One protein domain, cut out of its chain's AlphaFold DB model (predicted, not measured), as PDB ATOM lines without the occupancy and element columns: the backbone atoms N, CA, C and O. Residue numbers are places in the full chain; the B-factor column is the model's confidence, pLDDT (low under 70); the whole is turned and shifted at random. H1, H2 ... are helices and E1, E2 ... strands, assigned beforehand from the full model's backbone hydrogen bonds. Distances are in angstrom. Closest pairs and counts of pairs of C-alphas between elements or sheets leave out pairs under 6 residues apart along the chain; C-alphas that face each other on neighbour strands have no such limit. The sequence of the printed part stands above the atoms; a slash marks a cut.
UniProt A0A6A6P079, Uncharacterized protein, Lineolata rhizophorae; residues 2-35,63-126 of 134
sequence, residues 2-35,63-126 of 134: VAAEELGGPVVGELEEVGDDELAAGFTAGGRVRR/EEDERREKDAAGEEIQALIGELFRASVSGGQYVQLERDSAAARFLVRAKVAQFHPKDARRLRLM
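This is residues 2 to 35 and 63 to 126 of the 134 residues of an uncharacterized protein of Lineolata rhizophorae (UniProt A0A6A6P079). One long helix, H3, makes the long axis, and small parts sit in a row along one side of it: H2 near its first residues, then H1, then H4, then a small two-stranded hairpin, E1 and E2, near its last residues. H2 meets the first end of H3, at residues 63 to 66, and makes a corner with it, about perpendicular, while residues 95 to 96 of the stretch after H3 pair briefly with residues 122 to 123 of E2. The printed part has 98 residues, mostly helix in its named elements, in the order H1 H2 H3 H4 E1 E2, and its one sheet, E1 - E2, is antiparallel. It is only just compact, close to loose, with a radius of gyration of the C-alphas of 14.6 A, and elongated, with spans of 48 by 26 by 23 A.

H1 is residues 2 to 6, 6.3 A from first to last C-alpha, with C-alpha 2 at (276.519, 184.890, 190.470). H2 is residues 20 to 25, 8.6 A long. H3 is residues 63 to 89, 39.5 A long, from C-alpha 63 at (279.812, 168.415, 187.902) to C-alpha 89 at (256.120, 195.997, 203.375). H4 is residues 102 to 109, 10.2 A long. E1 is residues 113 to 116, 10.0 A, and E2 is residues 119 to 125, 14.8 A, with C-alpha 125 at (265.095, 197.450, 198.677).

H1 touches H3, which touches it with residues 69 to 73 alone; the closest C-alphas are those of Ala 3 and Lys 70, 5.4 A apart. H1 also touches H4, with the C-alphas of Glu 6 and Ala 102 closest at 5.3 A. H1 and H2 are close but not clearly touching, with the C-alphas of Ala 4 and Leu 23 closest at 5.9 A. H2 touches H3 at residues 63 to 66 alone, about perpendicular at 76 degrees, the C-alphas of Ala 24 and Glu 66 closest at 5.9 A. H3 touches H4 with residues 73 to 80 alone, at a steep tilt of 50 degrees, the same way; the C-alphas of Ile 77 and Ala 103 are closest at 5.5 A. E1 and E2 form a hairpin, their directions at 144 degrees, with N 114 and O 124 at 2.9 A and N 116 and O 122 at 2.8 A, within hydrogen-bond range. The closest C-alphas of H3 and E2 are those of Leu 84 and Leu 125, 5.6 A apart. H2 is apart from H4, E1 and E2. Every O i to N i+4 pair is within hydrogen-bond range in H1, H2 and H4, and 22 of 23 in H3.

The C-alphas farthest apart are those of Arg 35 and Gly 91, at 48.4 A. Residues 36 to 62 are not printed, and C-alphas 35 and 63 are 16.7 A apart across the cut. The links H1 to H2 and H3 to H4 are long. Mean pLDDT of the printed part is 88.7; residues 63 to 66 and residue 92 are under 70.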
ATOM      1  N   VAL A   2     276.374 184.537 189.030       91.62
ATOM      2  CA  VAL A   2     276.519 184.890 190.470       91.62
ATOM      3  C   VAL A   2     277.365 183.870 191.238       91.62
ATOM      4  O   VAL A   2     278.288 184.266 191.937       91.62
ATOM      5  N   ALA A   3     277.133 182.575 191.003       91.69
ATOM      6  CA  ALA A   3     277.980 181.489 191.506       91.69
ATOM      7  C   ALA A   3     279.473 181.678 191.168       91.69
ATOM      8  O   ALA A   3     280.343 181.422 191.990       91.69
ATOM      9  N   ALA A   4     279.782 182.186 189.969       91.75
ATOM     10  CA  ALA A   4     281.166 182.423 189.568       91.75
ATOM     11  C   ALA A   4     281.811 183.512 190.431       91.75
ATOM     12  O   ALA A   4     282.910 183.310 190.928       91.75
ATOM     13  N   GLU A   5     281.120 184.632 190.658       92.38
ATOM     14  CA  GLU A   5     281.600 185.702 191.539       92.38
ATOM     15  C   GLU A   5     281.745 185.236 192.999       92.38
ATOM     16  O   GLU A   5     282.696 185.641 193.669       92.38
ATOM     17  N   GLU A   6     280.846 184.376 193.492       91.06
ATOM     18  CA  GLU A   6     280.942 183.810 194.848       91.06
ATOM     19  C   GLU A   6     282.193 182.931 195.004       91.06
ATOM     20  O   GLU A   6     282.915 183.037 195.995       91.06
ATOM     21  N   LEU A   7     282.549 182.176 193.959       88.81
ATOM     22  CA  LEU A   7     283.796 181.406 193.871       88.81
ATOM     23  C   LEU A   7     285.048 182.265 193.580       88.81
ATOM     24  O   LEU A   7     286.119 181.734 193.269       88.81
ATOM     25  N   GLY A   8     284.945 183.596 193.682       86.62
ATOM     26  CA  GLY A   8     286.043 184.540 193.439       86.62
ATOM     27  C   GLY A   8     286.331 184.797 191.959       86.62
ATOM     28  O   GLY A   8     287.409 185.273 191.602       86.62
ATOM     29  N   GLY A   9     285.388 184.436 191.098       89.44
ATOM     30  CA  GLY A   9     285.414 184.656 189.665       89.44
ATOM     31  C   GLY A   9     285.074 186.078 189.247       89.44
ATOM     32  O   GLY A   9     285.044 186.991 190.074       89.44
ATOM     33  N   PRO A  10     284.884 186.287 187.937       90.44
ATOM     34  CA  PRO A  10     284.577 187.596 187.387       90.44
ATOM     35  C   PRO A  10     283.280 188.131 187.983       90.44
ATOM     36  O   PRO A  10     282.342 187.384 188.277       90.44
ATOM     37  N   VAL A  11     283.230 189.448 188.139       91.38
ATOM     38  CA  VAL A  11     282.060 190.117 188.693       91.38
ATOM     39  C   VAL A  11     280.891 189.954 187.720       91.38
ATOM     40  O   VAL A  11     281.055 190.029 186.502       91.38
ATOM     41  N   VAL A  12     279.683 189.731 188.241       90.25
ATOM     42  CA  VAL A  12     278.490 189.524 187.404       90.25
ATOM     43  C   VAL A  12     278.315 190.700 186.436       90.25
ATOM     44  O   VAL A  12     278.157 191.838 186.884       90.25
ATOM     45  N   GLY A  13     278.328 190.419 185.131       85.88
ATOM     46  CA  GLY A  13     278.234 191.409 184.054       85.88
ATOM     47  C   GLY A  13     279.571 191.841 183.436       85.88
ATOM     48  O   GLY A  13     279.549 192.570 182.450       85.88
ATOM     49  N   GLU A  14     280.721 191.411 183.971       87.31
ATOM     50  CA  GLU A  14     282.035 191.644 183.340       87.31
ATOM     51  C   GLU A  14     282.319 190.679 182.187       87.31
ATOM     52  O   GLU A  14     282.917 191.072 181.186       87.31
ATOM     53  N   LEU A  15     281.892 189.423 182.329       85.31
ATOM     54  CA  LEU A  15     281.846 188.460 181.235       85.31
ATOM     55  C   LEU A  15     280.412 188.323 180.734       85.31
ATOM     56  O   LEU A  15     279.460 188.457 181.504       85.31
ATOM     57  N   GLU A  16     280.272 188.058 179.439       82.00
ATOM     58  CA  GLU A  16     278.978 187.798 178.804       82.00
ATOM     59  C   GLU A  16     278.436 186.423 179.214       82.00
ATOM     60  O   GLU A  16     277.265 186.288 179.562       82.00
ATOM     61  N   GLU A  17     279.319 185.427 179.270       84.12
ATOM     62  CA  GLU A  17     279.010 184.056 179.653       84.12
ATOM     63  C   GLU A  17     280.142 183.503 180.526       84.12
ATOM     64  O   GLU A  17     281.305 183.872 180.361       84.12
ATOM     65  N   VAL A  18     279.786 182.645 181.481       84.25
ATOM     66  CA  VAL A  18     280.733 181.832 182.252       84.25
ATOM     67  C   VAL A  18     280.333 180.391 182.017       84.25
ATOM     68  O   VAL A  18     279.205 180.016 182.353       84.25
ATOM     69  N   GLY A  19     281.243 179.625 181.424       83.25
ATOM     70  CA  GLY A  19     281.010 178.221 181.111       83.25
ATOM     71  C   GLY A  19     281.024 177.340 182.356       83.25
ATOM     72  O   GLY A  19     281.646 177.672 183.366       83.25
ATOM     73  N   ASP A  20     280.371 176.189 182.260       82.12
ATOM     74  CA  ASP A  20     280.319 175.184 183.329       82.12
ATOM     75  C   ASP A  20     281.737 174.698 183.667       82.12
ATOM     76  O   ASP A  20     282.160 174.788 184.817       82.12
ATOM     77  N   ASP A  21     282.545 174.420 182.639       80.50
ATOM     78  CA  ASP A  21     283.971 174.085 182.768       80.50
ATOM     79  C   ASP A  21     284.795 175.155 183.520       80.50
ATOM     80  O   ASP A  21     285.764 174.843 184.216       80.50
ATOM     81  N   GLU A  22     284.452 176.440 183.369       82.75
ATOM     82  CA  GLU A  22     285.153 177.543 184.042       82.75
ATOM     83  C   GLU A  22     284.751 177.650 185.512       82.75
ATOM     84  O   GLU A  22     285.589 177.959 186.363       82.75
ATOM     85  N   LEU A  23     283.478 177.377 185.807       83.00
ATOM     86  CA  LEU A  23     282.960 177.300 187.165       83.00
ATOM     87  C   LEU A  23     283.585 176.118 187.917       83.00
ATOM     88  O   LEU A  23     284.050 176.305 189.040       83.00
ATOM     89  N   ALA A  24     283.679 174.962 187.252       80.44
ATOM     90  CA  ALA A  24     284.308 173.734 187.739       80.44
ATOM     91  C   ALA A  24     285.778 173.942 188.104       80.44
ATOM     92  O   ALA A  24     286.233 173.635 189.206       80.44
ATOM     93  N   ALA A  25     286.534 174.535 187.174       80.75
ATOM     94  CA  ALA A  25     287.942 174.835 187.383       80.75
ATOM     95  C   ALA A  25     288.149 175.821 188.548       80.75
ATOM     96  O   ALA A  25     289.224 175.862 189.163       80.75
ATOM     97  N   GLY A  26     287.117 176.610 188.853       82.00
ATOM     98  CA  GLY A  26     287.124 177.653 189.855       82.00
ATOM     99  C   GLY A  26     288.000 178.831 189.447       82.00
ATOM    100  O   GLY A  26     288.708 178.838 188.432       82.00
ATOM    101  N   PHE A  27     288.002 179.859 190.288       85.06
ATOM    102  CA  PHE A  27     288.664 181.114 189.971       85.06
ATOM    103  C   PHE A  27     289.786 181.452 190.954       85.06
ATOM    104  O   PHE A  27     289.923 180.935 192.068       85.06
ATOM    105  N   THR A  28     290.707 182.274 190.475       81.75
ATOM    106  CA  THR A  28     291.722 182.925 191.306       81.75
ATOM    107  C   THR A  28     291.133 184.190 191.912       81.75
ATOM    108  O   THR A  28     290.246 184.781 191.317       81.75
ATOM    109  N   ALA A  29     291.697 184.695 193.013       73.19
ATOM    110  CA  ALA A  29     291.240 185.947 193.636       73.19
ATOM    111  C   ALA A  29     291.268 187.185 192.706       73.19
ATOM    112  O   ALA A  29     290.732 188.228 193.057       73.19
ATOM    113  N   GLY A  30     291.917 187.092 191.537       73.81
ATOM    114  CA  GLY A  30     291.893 188.119 190.493       73.81
ATOM    115  C   GLY A  30     290.872 187.864 189.379       73.81
ATOM    116  O   GLY A  30     291.073 188.380 188.282       73.81
ATOM    117  N   GLY A  31     289.867 187.008 189.596       74.81
ATOM    118  CA  GLY A  31     288.788 186.721 188.644       74.81
ATOM    119  C   GLY A  31     289.187 185.864 187.437       74.81
ATOM    120  O   GLY A  31     288.386 185.657 186.533       74.81
ATOM    121  N   ARG A  32     290.425 185.354 187.382       80.38
ATOM    122  CA  ARG A  32     290.879 184.493 186.275       80.38
ATOM    123  C   ARG A  32     290.547 183.038 186.559       80.38
ATOM    124  O   ARG A  32     290.844 182.579 187.664       80.38
ATOM    125  N   VAL A  33     290.048 182.328 185.545       81.38
ATOM    126  CA  VAL A  33     289.851 180.871 185.572       81.38
ATOM    127  C   VAL A  33     291.160 180.200 185.982       81.38
ATOM    128  O   VAL A  33     292.234 180.487 185.430       81.38
ATOM    129  N   ARG A  34     291.101 179.331 186.989       80.94
ATOM    130  CA  ARG A  34     292.253 178.517 187.371       80.94
ATOM    131  C   ARG A  34     292.526 177.550 186.231       80.94
ATOM    132  O   ARG A  34     291.641 176.855 185.755       80.94
ATOM    133  N   ARG A  35     293.773 177.481 185.770       70.25
ATOM    134  CA  ARG A  35     294.128 176.460 184.783       70.25
ATOM    135  C   ARG A  35     294.044 175.099 185.465       70.25
ATOM    136  O   ARG A  35     294.892 174.812 186.313       70.25
ATOM    137  N   GLU A  63     281.118 168.107 188.522       59.94
ATOM    138  CA  GLU A  63     279.812 168.415 187.902       59.94
ATOM    139  C   GLU A  63     278.626 168.471 188.889       59.94
ATOM    140  O   GLU A  63     277.580 169.069 188.594       59.94
ATOM    141  N   GLU A  64     278.706 167.760 190.019       65.25
ATOM    142  CA  GLU A  64     277.648 167.782 191.035       65.25
ATOM    143  C   GLU A  64     277.805 169.015 191.930       65.25
ATOM    144  O   GLU A  64     276.816 169.685 192.237       65.25
ATOM    145  N   ASP A  65     279.046 169.365 192.267       69.06
ATOM    146  CA  ASP A  65     279.375 170.565 193.033       69.06
ATOM    147  C   ASP A  65     279.075 171.856 192.251       69.06
ATOM    148  O   ASP A  65     278.541 172.808 192.822       69.06
ATOM    149  N   GLU A  66     279.286 171.881 190.933       67.75
ATOM    150  CA  GLU A  66     278.886 173.003 190.070       67.75
ATOM    151  C   GLU A  66     277.378 173.276 190.098       67.75
ATOM    152  O   GLU A  66     276.940 174.427 190.214       67.75
ATOM    153  N   ARG A  67     276.571 172.217 189.957       75.31
ATOM    154  CA  ARG A  67     275.107 172.319 190.002       75.31
ATOM    155  C   ARG A  67     274.656 172.819 191.364       75.31
ATOM    156  O   ARG A  67     273.868 173.757 191.428       75.31
ATOM    157  N   ARG A  68     275.238 172.274 192.435       83.81
ATOM    158  CA  ARG A  68     274.971 172.713 193.808       83.81
ATOM    159  C   ARG A  68     275.303 174.187 194.017       83.81
ATOM    160  O   ARG A  68     274.496 174.882 194.620       83.81
ATOM    161  N   GLU A  69     276.424 174.686 193.502       85.00
ATOM    162  CA  GLU A  69     276.796 176.098 193.665       85.00
ATOM    163  C   GLU A  69     275.866 177.034 192.876       85.00
ATOM    164  O   GLU A  69     275.454 178.085 193.372       85.00
ATOM    165  N   LYS A  70     275.482 176.653 191.650       88.75
ATOM    166  CA  LYS A  70     274.492 177.407 190.862       88.75
ATOM    167  C   LYS A  70     273.144 177.473 191.569       88.75
ATOM    168  O   LYS A  70     272.561 178.556 191.652       88.75
ATOM    169  N   ASP A  71     272.675 176.334 192.065       92.06
ATOM    170  CA  ASP A  71     271.403 176.224 192.769       92.06
ATOM    171  C   ASP A  71     271.448 177.026 194.076       92.06
ATOM    172  O   ASP A  71     270.569 177.856 194.305       92.06
ATOM    173  N   ALA A  72     272.523 176.904 194.862       91.38
ATOM    174  CA  ALA A  72     272.728 177.668 196.091       91.38
ATOM    175  C   ALA A  72     272.737 179.184 195.843       91.38
ATOM    176  O   ALA A  72     272.062 179.934 196.552       91.38
ATOM    177  N   ALA A  73     273.437 179.654 194.805       93.31
ATOM    178  CA  ALA A  73     273.426 181.067 194.431       93.31
ATOM    179  C   ALA A  73     272.022 181.538 194.004       93.31
ATOM    180  O   ALA A  73     271.619 182.661 194.312       93.31
ATOM    181  N   GLY A  74     271.263 180.691 193.302       94.56
ATOM    182  CA  GLY A  74     269.877 180.967 192.925       94.56
ATOM    183  C   GLY A  74     268.946 181.066 194.134       94.56
ATOM    184  O   GLY A  74     268.180 182.029 194.247       94.56
ATOM    185  N   GLU A  75     269.039 180.107 195.052       96.44
ATOM    186  CA  GLU A  75     268.288 180.084 196.308       96.44
ATOM    187  C   GLU A  75     268.606 181.304 197.175       96.44
ATOM    188  O   GLU A  75     267.687 181.947 197.684       96.44
ATOM    189  N   GLU A  76     269.882 181.687 197.283       95.19
ATOM    190  CA  GLU A  76     270.297 182.855 198.061       95.19
ATOM    191  C   GLU A  76     269.684 184.152 197.507       95.19
ATOM    192  O   GLU A  76     269.162 184.968 198.270       95.19
ATOM    193  N   ILE A  77     269.672 184.338 196.180       96.31
ATOM    194  CA  ILE A  77     269.033 185.509 195.554       96.31
ATOM    195  C   ILE A  77     267.535 185.532 195.855       96.31
ATOM    196  O   ILE A  77     267.000 186.578 196.234       96.31
ATOM    197  N   GLN A  78     266.847 184.400 195.688       97.06
ATOM    198  CA  GLN A  78     265.408 184.314 195.942       97.06
ATOM    199  C   GLN A  78     265.079 184.598 197.410       97.06
ATOM    200  O   GLN A  78     264.160 185.372 197.699       97.06
ATOM    201  N   ALA A  79     265.850 184.023 198.333       96.94
ATOM    202  CA  ALA A  79     265.703 184.247 199.764       96.94
ATOM    203  C   ALA A  79     265.913 185.725 200.118       96.94
ATOM    204  O   ALA A  79     265.041 186.331 200.748       96.94
ATOM    205  N   LEU A  80     267.005 186.331 199.639       97.00
ATOM    206  CA  LEU A  80     267.350 187.721 199.924       97.00
ATOM    207  C   LEU A  80     266.315 188.703 199.359       97.00
ATOM    208  O   LEU A  80     265.895 189.624 200.058       97.00
ATOM    209  N   ILE A  81     265.843 188.499 198.124       96.31
ATOM    210  CA  ILE A  81     264.753 189.309 197.553       96.31
ATOM    211  C   ILE A  81     263.489 189.172 198.406       96.31
ATOM    212  O   ILE A  81     262.853 190.178 198.728       96.31
ATOM    213  N   GLY A  82     263.136 187.948 198.811       95.75
ATOM    214  CA  GLY A  82     261.982 187.694 199.668       95.75
ATOM    215  C   GLY A  82     262.074 188.409 201.019       95.75
ATOM    216  O   GLY A  82     261.094 188.995 201.481       95.75
ATOM    217  N   GLU A  83     263.249 188.409 201.650       95.56
ATOM    218  CA  GLU A  83     263.505 189.145 202.891       95.56
ATOM    219  C   GLU A  83     263.402 190.655 202.707       95.56
ATOM    220  O   GLU A  83     262.708 191.313 203.485       95.56
ATOM    221  N   LEU A  84     264.026 191.199 201.660       95.31
ATOM    222  CA  LEU A  84     263.969 192.624 201.339       95.31
ATOM    223  C   LEU A  84     262.529 193.089 201.090       95.31
ATOM    224  O   LEU A  84     262.133 194.151 201.571       95.31
ATOM    225  N   PHE A  85     261.728 192.282 200.391       93.00
ATOM    226  CA  PHE A  85     260.329 192.595 200.116       93.00
ATOM    227  C   PHE A  85     259.482 192.580 201.395       93.00
ATOM    228  O   PHE A  85     258.743 193.529 201.665       93.00
ATOM    229  N   ARG A  86     259.631 191.542 202.235       92.94
ATOM    230  CA  ARG A  86     258.954 191.461 203.543       92.94
ATOM    231  C   ARG A  86     259.320 192.640 204.442       92.94
ATOM    232  O   ARG A  86     258.432 193.242 205.048       92.94
ATOM    233  N   ALA A  87     260.604 192.993 204.498       92.44
ATOM    234  CA  ALA A  87     261.086 194.139 205.255       92.44
ATOM    235  C   ALA A  87     260.412 195.431 204.757       92.44
ATOM    236  O   ALA A  87     259.751 196.112 205.546       92.44
ATOM    237  N   SER A  88     260.446 195.681 203.442       89.25
ATOM    238  CA  SER A  88     259.849 196.867 202.813       89.25
ATOM    239  C   SER A  88     258.359 197.035 203.131       89.25
ATOM    240  O   SER A  88     257.928 198.134 203.470       89.25
ATOM    241  N   VAL A  89     257.568 195.956 203.075       87.06
ATOM    242  CA  VAL A  89     256.120 195.997 203.375       87.06
ATOM    243  C   VAL A  89     255.847 196.232 204.866       87.06
ATOM    244  O   VAL A  89     254.890 196.910 205.225       87.06
ATOM    245  N   SER A  90     256.698 195.708 205.752       83.56
ATOM    246  CA  SER A  90     256.544 195.846 207.211       83.56
ATOM    247  C   SER A  90     256.987 197.205 207.780       83.56
ATOM    248  O   SER A  90     256.960 197.402 208.994       83.56
ATOM    249  N   GLY A  91     257.434 198.140 206.934       72.38
ATOM    250  CA  GLY A  91     258.014 199.424 207.355       72.38
ATOM    251  C   GLY A  91     259.461 199.322 207.862       72.38
ATOM    252  O   GLY A  91     260.090 200.341 208.160       72.38
ATOM    253  N   GLY A  92     260.020 198.110 207.926       67.81
ATOM    254  CA  GLY A  92     261.429 197.863 208.202       67.81
ATOM    255  C   GLY A  92     262.265 198.090 206.949       67.81
ATOM    256  O   GLY A  92     262.269 197.270 206.044       67.81
ATOM    257  N   GLN A  93     263.004 199.196 206.869       83.00
ATOM    258  CA  GLN A  93     263.736 199.486 205.633       83.00
ATOM    259  C   GLN A  93     264.888 198.508 205.381       83.00
ATOM    260  O   GLN A  93     265.126 198.171 204.235       83.00
ATOM    261  N   TYR A  94     265.596 198.040 206.414       93.88
ATOM    262  CA  TYR A  94     266.863 197.323 206.242       93.88
ATOM    263  C   TYR A  94     266.819 195.887 206.769       93.88
ATOM    264  O   TYR A  94     266.435 195.665 207.915       93.88
ATOM    265  N   VAL A  95     267.317 194.955 205.961       95.69
ATOM    266  CA  VAL A  95     267.661 193.576 206.321       95.69
ATOM    267  C   VAL A  95     269.122 193.529 206.776       95.69
ATOM    268  O   VAL A  95     269.969 194.254 206.244       95.69
ATOM    269  N   GLN A  96     269.409 192.699 207.777       96.06
ATOM    270  CA  GLN A  96     270.762 192.449 208.267       96.06
ATOM    271  C   GLN A  96     271.388 191.299 207.475       96.06
ATOM    272  O   GLN A  96     270.872 190.189 207.488       96.06
ATOM    273  N   LEU A  97     272.516 191.558 206.827       96.31
ATOM    274  CA  LEU A  97     273.306 190.553 206.129       96.31
ATOM    275  C   LEU A  97     274.255 189.850 207.102       96.31
ATOM    276  O   LEU A  97     274.906 190.498 207.935       96.31
ATOM    277  N   GLU A  98     274.367 188.533 206.956       93.56
ATOM    278  CA  GLU A  98     275.308 187.706 207.716       93.56
ATOM    279  C   GLU A  98     276.737 187.810 207.165       93.56
ATOM    280  O   GLU A  98     277.704 187.875 207.929       93.56
ATOM    281  N   ARG A  99     276.865 187.878 205.832       92.75
ATOM    282  CA  ARG A  99     278.133 187.965 205.098       92.75
ATOM    283  C   ARG A  99     278.037 188.910 203.899       92.75
ATOM    284  O   ARG A  99     276.952 189.330 203.508       92.75
ATOM    285  N   ASP A 100     279.189 189.226 203.318       91.62
ATOM    286  CA  ASP A 100     279.289 189.936 202.040       91.62
ATOM    287  C   ASP A 100     279.198 188.942 200.870       91.62
ATOM    288  O   ASP A 100     280.214 188.404 200.425       91.62
ATOM    289  N   SER A 101     277.979 188.682 200.392       94.88
ATOM    290  CA  SER A 101     277.731 187.746 199.292       94.88
ATOM    291  C   SER A 101     277.650 188.412 197.919       94.88
ATOM    292  O   SER A 101     277.268 189.580 197.772       94.88
ATOM    293  N   ALA A 102     277.962 187.638 196.880       95.50
ATOM    294  CA  ALA A 102     277.805 188.028 195.486       95.50
ATOM    295  C   ALA A 102     276.346 188.367 195.159       95.50
ATOM    296  O   ALA A 102     276.105 189.298 194.392       95.50
ATOM    297  N   ALA A 103     275.371 187.695 195.783       96.56
ATOM    298  CA  ALA A 103     273.953 188.026 195.643       96.56
ATOM    299  C   ALA A 103     273.664 189.468 196.099       96.56
ATOM    300  O   ALA A 103     273.107 190.261 195.335       96.56
ATOM    301  N   ALA A 104     274.109 189.855 197.300       96.88
ATOM    302  CA  ALA A 104     273.924 191.216 197.807       96.88
ATOM    303  C   ALA A 104     274.638 192.256 196.924       96.88
ATOM    304  O   ALA A 104     274.039 193.264 196.531       96.88
ATOM    305  N   ARG A 105     275.898 191.995 196.549       95.69
ATOM    306  CA  ARG A 105     276.673 192.859 195.641       95.69
ATOM    307  C   ARG A 105     275.997 193.021 194.284       95.69
ATOM    308  O   ARG A 105     275.962 194.131 193.748       95.69
ATOM    309  N   PHE A 106     275.461 191.937 193.732       96.44
ATOM    310  CA  PHE A 106     274.747 191.936 192.463       96.44
ATOM    311  C   PHE A 106     273.480 192.789 192.537       96.44
ATOM    312  O   PHE A 106     273.323 193.689 191.713       96.44
ATOM    313  N   LEU A 107     272.627 192.601 193.550       96.69
ATOM    314  CA  LEU A 107     271.394 193.388 193.708       96.69
ATOM    315  C   LEU A 107     271.667 194.893 193.836       96.69
ATOM    316  O   LEU A 107     270.915 195.712 193.301       96.69
ATOM    317  N   VAL A 108     272.757 195.274 194.507       96.56
ATOM    318  CA  VAL A 108     273.162 196.682 194.624       96.56
ATOM    319  C   VAL A 108     273.660 197.245 193.295       96.56
ATOM    320  O   VAL A 108     273.278 198.352 192.902       96.56
ATOM    321  N   ARG A 109     274.489 196.491 192.565       95.19
ATOM    322  CA  ARG A 109     274.974 196.901 191.237       95.19
ATOM    323  C   ARG A 109     273.838 197.000 190.221       95.19
ATOM    324  O   ARG A 109     273.791 197.978 189.480       95.19
ATOM    325  N   ALA A 110     272.888 196.069 190.273       95.19
ATOM    326  CA  ALA A 110     271.675 196.043 189.458       95.19
ATOM    327  C   ALA A 110     270.636 197.111 189.847       95.19
ATOM    328  O   ALA A 110     269.581 197.184 189.226       95.19
ATOM    329  N   LYS A 111     270.916 197.947 190.860       95.50
ATOM    330  CA  LYS A 111     270.016 199.007 191.351       95.50
ATOM    331  C   LYS A 111     268.669 198.491 191.865       95.50
ATOM    332  O   LYS A 111     267.692 199.229 191.887       95.50
ATOM    333  N   VAL A 112     268.641 197.247 192.340       95.50
ATOM    334  CA  VAL A 112     267.480 196.643 193.006       95.50
ATOM    335  C   VAL A 112     267.486 196.958 194.499       95.50
ATOM    336  O   VAL A 112     266.443 197.196 195.104       95.50
ATOM    337  N   ALA A 113     268.675 197.007 195.092       96.12
ATOM    338  CA  ALA A 113     268.869 197.272 196.505       96.12
ATOM    339  C   ALA A 113     269.952 198.334 196.728       96.12
ATOM    340  O   ALA A 113     270.711 198.691 195.828       96.12
ATOM    341  N   GLN A 114     270.045 198.837 197.953       95.88
ATOM    342  CA  GLN A 114     271.109 199.740 198.369       95.88
ATOM    343  C   GLN A 114     271.542 199.454 199.807       95.88
ATOM    344  O   GLN A 114     270.719 199.170 200.682       95.88
ATOM    345  N   PHE A 115     272.844 199.566 200.064       97.00
ATOM    346  CA  PHE A 115     273.379 199.471 201.418       97.00
ATOM    347  C   PHE A 115     272.979 200.677 202.269       97.00
ATOM    348  O   PHE A 115     272.699 201.774 201.771       97.00
ATOM    349  N   HIS A 116     272.994 200.479 203.582       96.31
ATOM    350  CA  HIS A 116     272.943 201.572 204.532       96.31
ATOM    351  C   HIS A 116     274.233 202.405 204.412       96.31
ATOM    352  O   HIS A 116     275.331 201.847 204.421       96.31
ATOM    353  N   PRO A 117     274.151 203.748 204.374       94.94
ATOM    354  CA  PRO A 117     275.304 204.616 204.089       94.94
ATOM    355  C   PRO A 117     276.433 204.538 205.128       94.94
ATOM    356  O   PRO A 117     277.536 205.007 204.876       94.94
ATOM    357  N   LYS A 118     276.151 203.983 206.313       96.19
ATOM    358  CA  LYS A 118     277.117 203.817 207.412       96.19
ATOM    359  C   LYS A 118     277.323 202.364 207.838       96.19
ATOM    360  O   LYS A 118     278.067 202.124 208.778       96.19
ATOM    361  N   ASP A 119     276.612 201.423 207.220       95.12
ATOM    362  CA  ASP A 119     276.640 200.020 207.638       95.12
ATOM    363  C   ASP A 119     276.503 199.096 206.423       95.12
ATOM    364  O   ASP A 119     275.413 198.879 205.898       95.12
ATOM    365  N   ALA A 120     277.632 198.543 205.980       92.19
ATOM    366  CA  ALA A 120     277.686 197.652 204.823       92.19
ATOM    367  C   ALA A 120     276.989 196.302 205.059       92.19
ATOM    368  O   ALA A 120     276.774 195.558 204.110       92.19
ATOM    369  N   ARG A 121     276.606 195.977 206.300       95.62
ATOM    370  CA  ARG A 121     275.835 194.764 206.597       95.62
ATOM    371  C   ARG A 121     274.333 195.005 206.616       95.62
ATOM    372  O   ARG A 121     273.582 194.099 206.949       95.62
ATOM    373  N   ARG A 122     273.873 196.210 206.290       96.81
ATOM    374  CA  ARG A 122     272.447 196.532 206.239       96.81
ATOM    375  C   ARG A 122     272.056 196.856 204.813       96.81
ATOM    376  O   ARG A 122     272.610 197.775 204.214       96.81
ATOM    377  N   LEU A 123     271.078 196.131 204.286       97.38
ATOM    378  CA  LEU A 123     270.629 196.237 202.902       97.38
ATOM    379  C   LEU A 123     269.137 196.558 202.855       97.38
ATOM    380  O   LEU A 123     268.368 195.981 203.615       97.38
ATOM    381  N   ARG A 124     268.720 197.470 201.978       95.69
ATOM    382  CA  ARG A 124     267.301 197.768 201.748       95.69
ATOM    383  C   ARG A 124     266.925 197.682 200.283       95.69
ATOM    384  O   ARG A 124     267.765 197.955 199.426       95.69
ATOM    385  N   LEU A 125     265.661 197.364 200.017       95.12
ATOM    386  CA  LEU A 125     265.095 197.450 198.677       95.12
ATOM    387  C   LEU A 125     265.034 198.919 198.236       95.12
ATOM    388  O   LEU A 125     264.771 199.809 199.051       95.12
ATOM    389  N   MET A 126     265.306 199.172 196.959       92.44
ATOM    390  CA  MET A 126     264.998 200.463 196.350       92.44
ATOM    391  C   MET A 126     263.480 200.636 196.277       92.44
ATOM    392  O   MET A 126     262.745 199.687 196.008       92.44
TER     393      MET A 126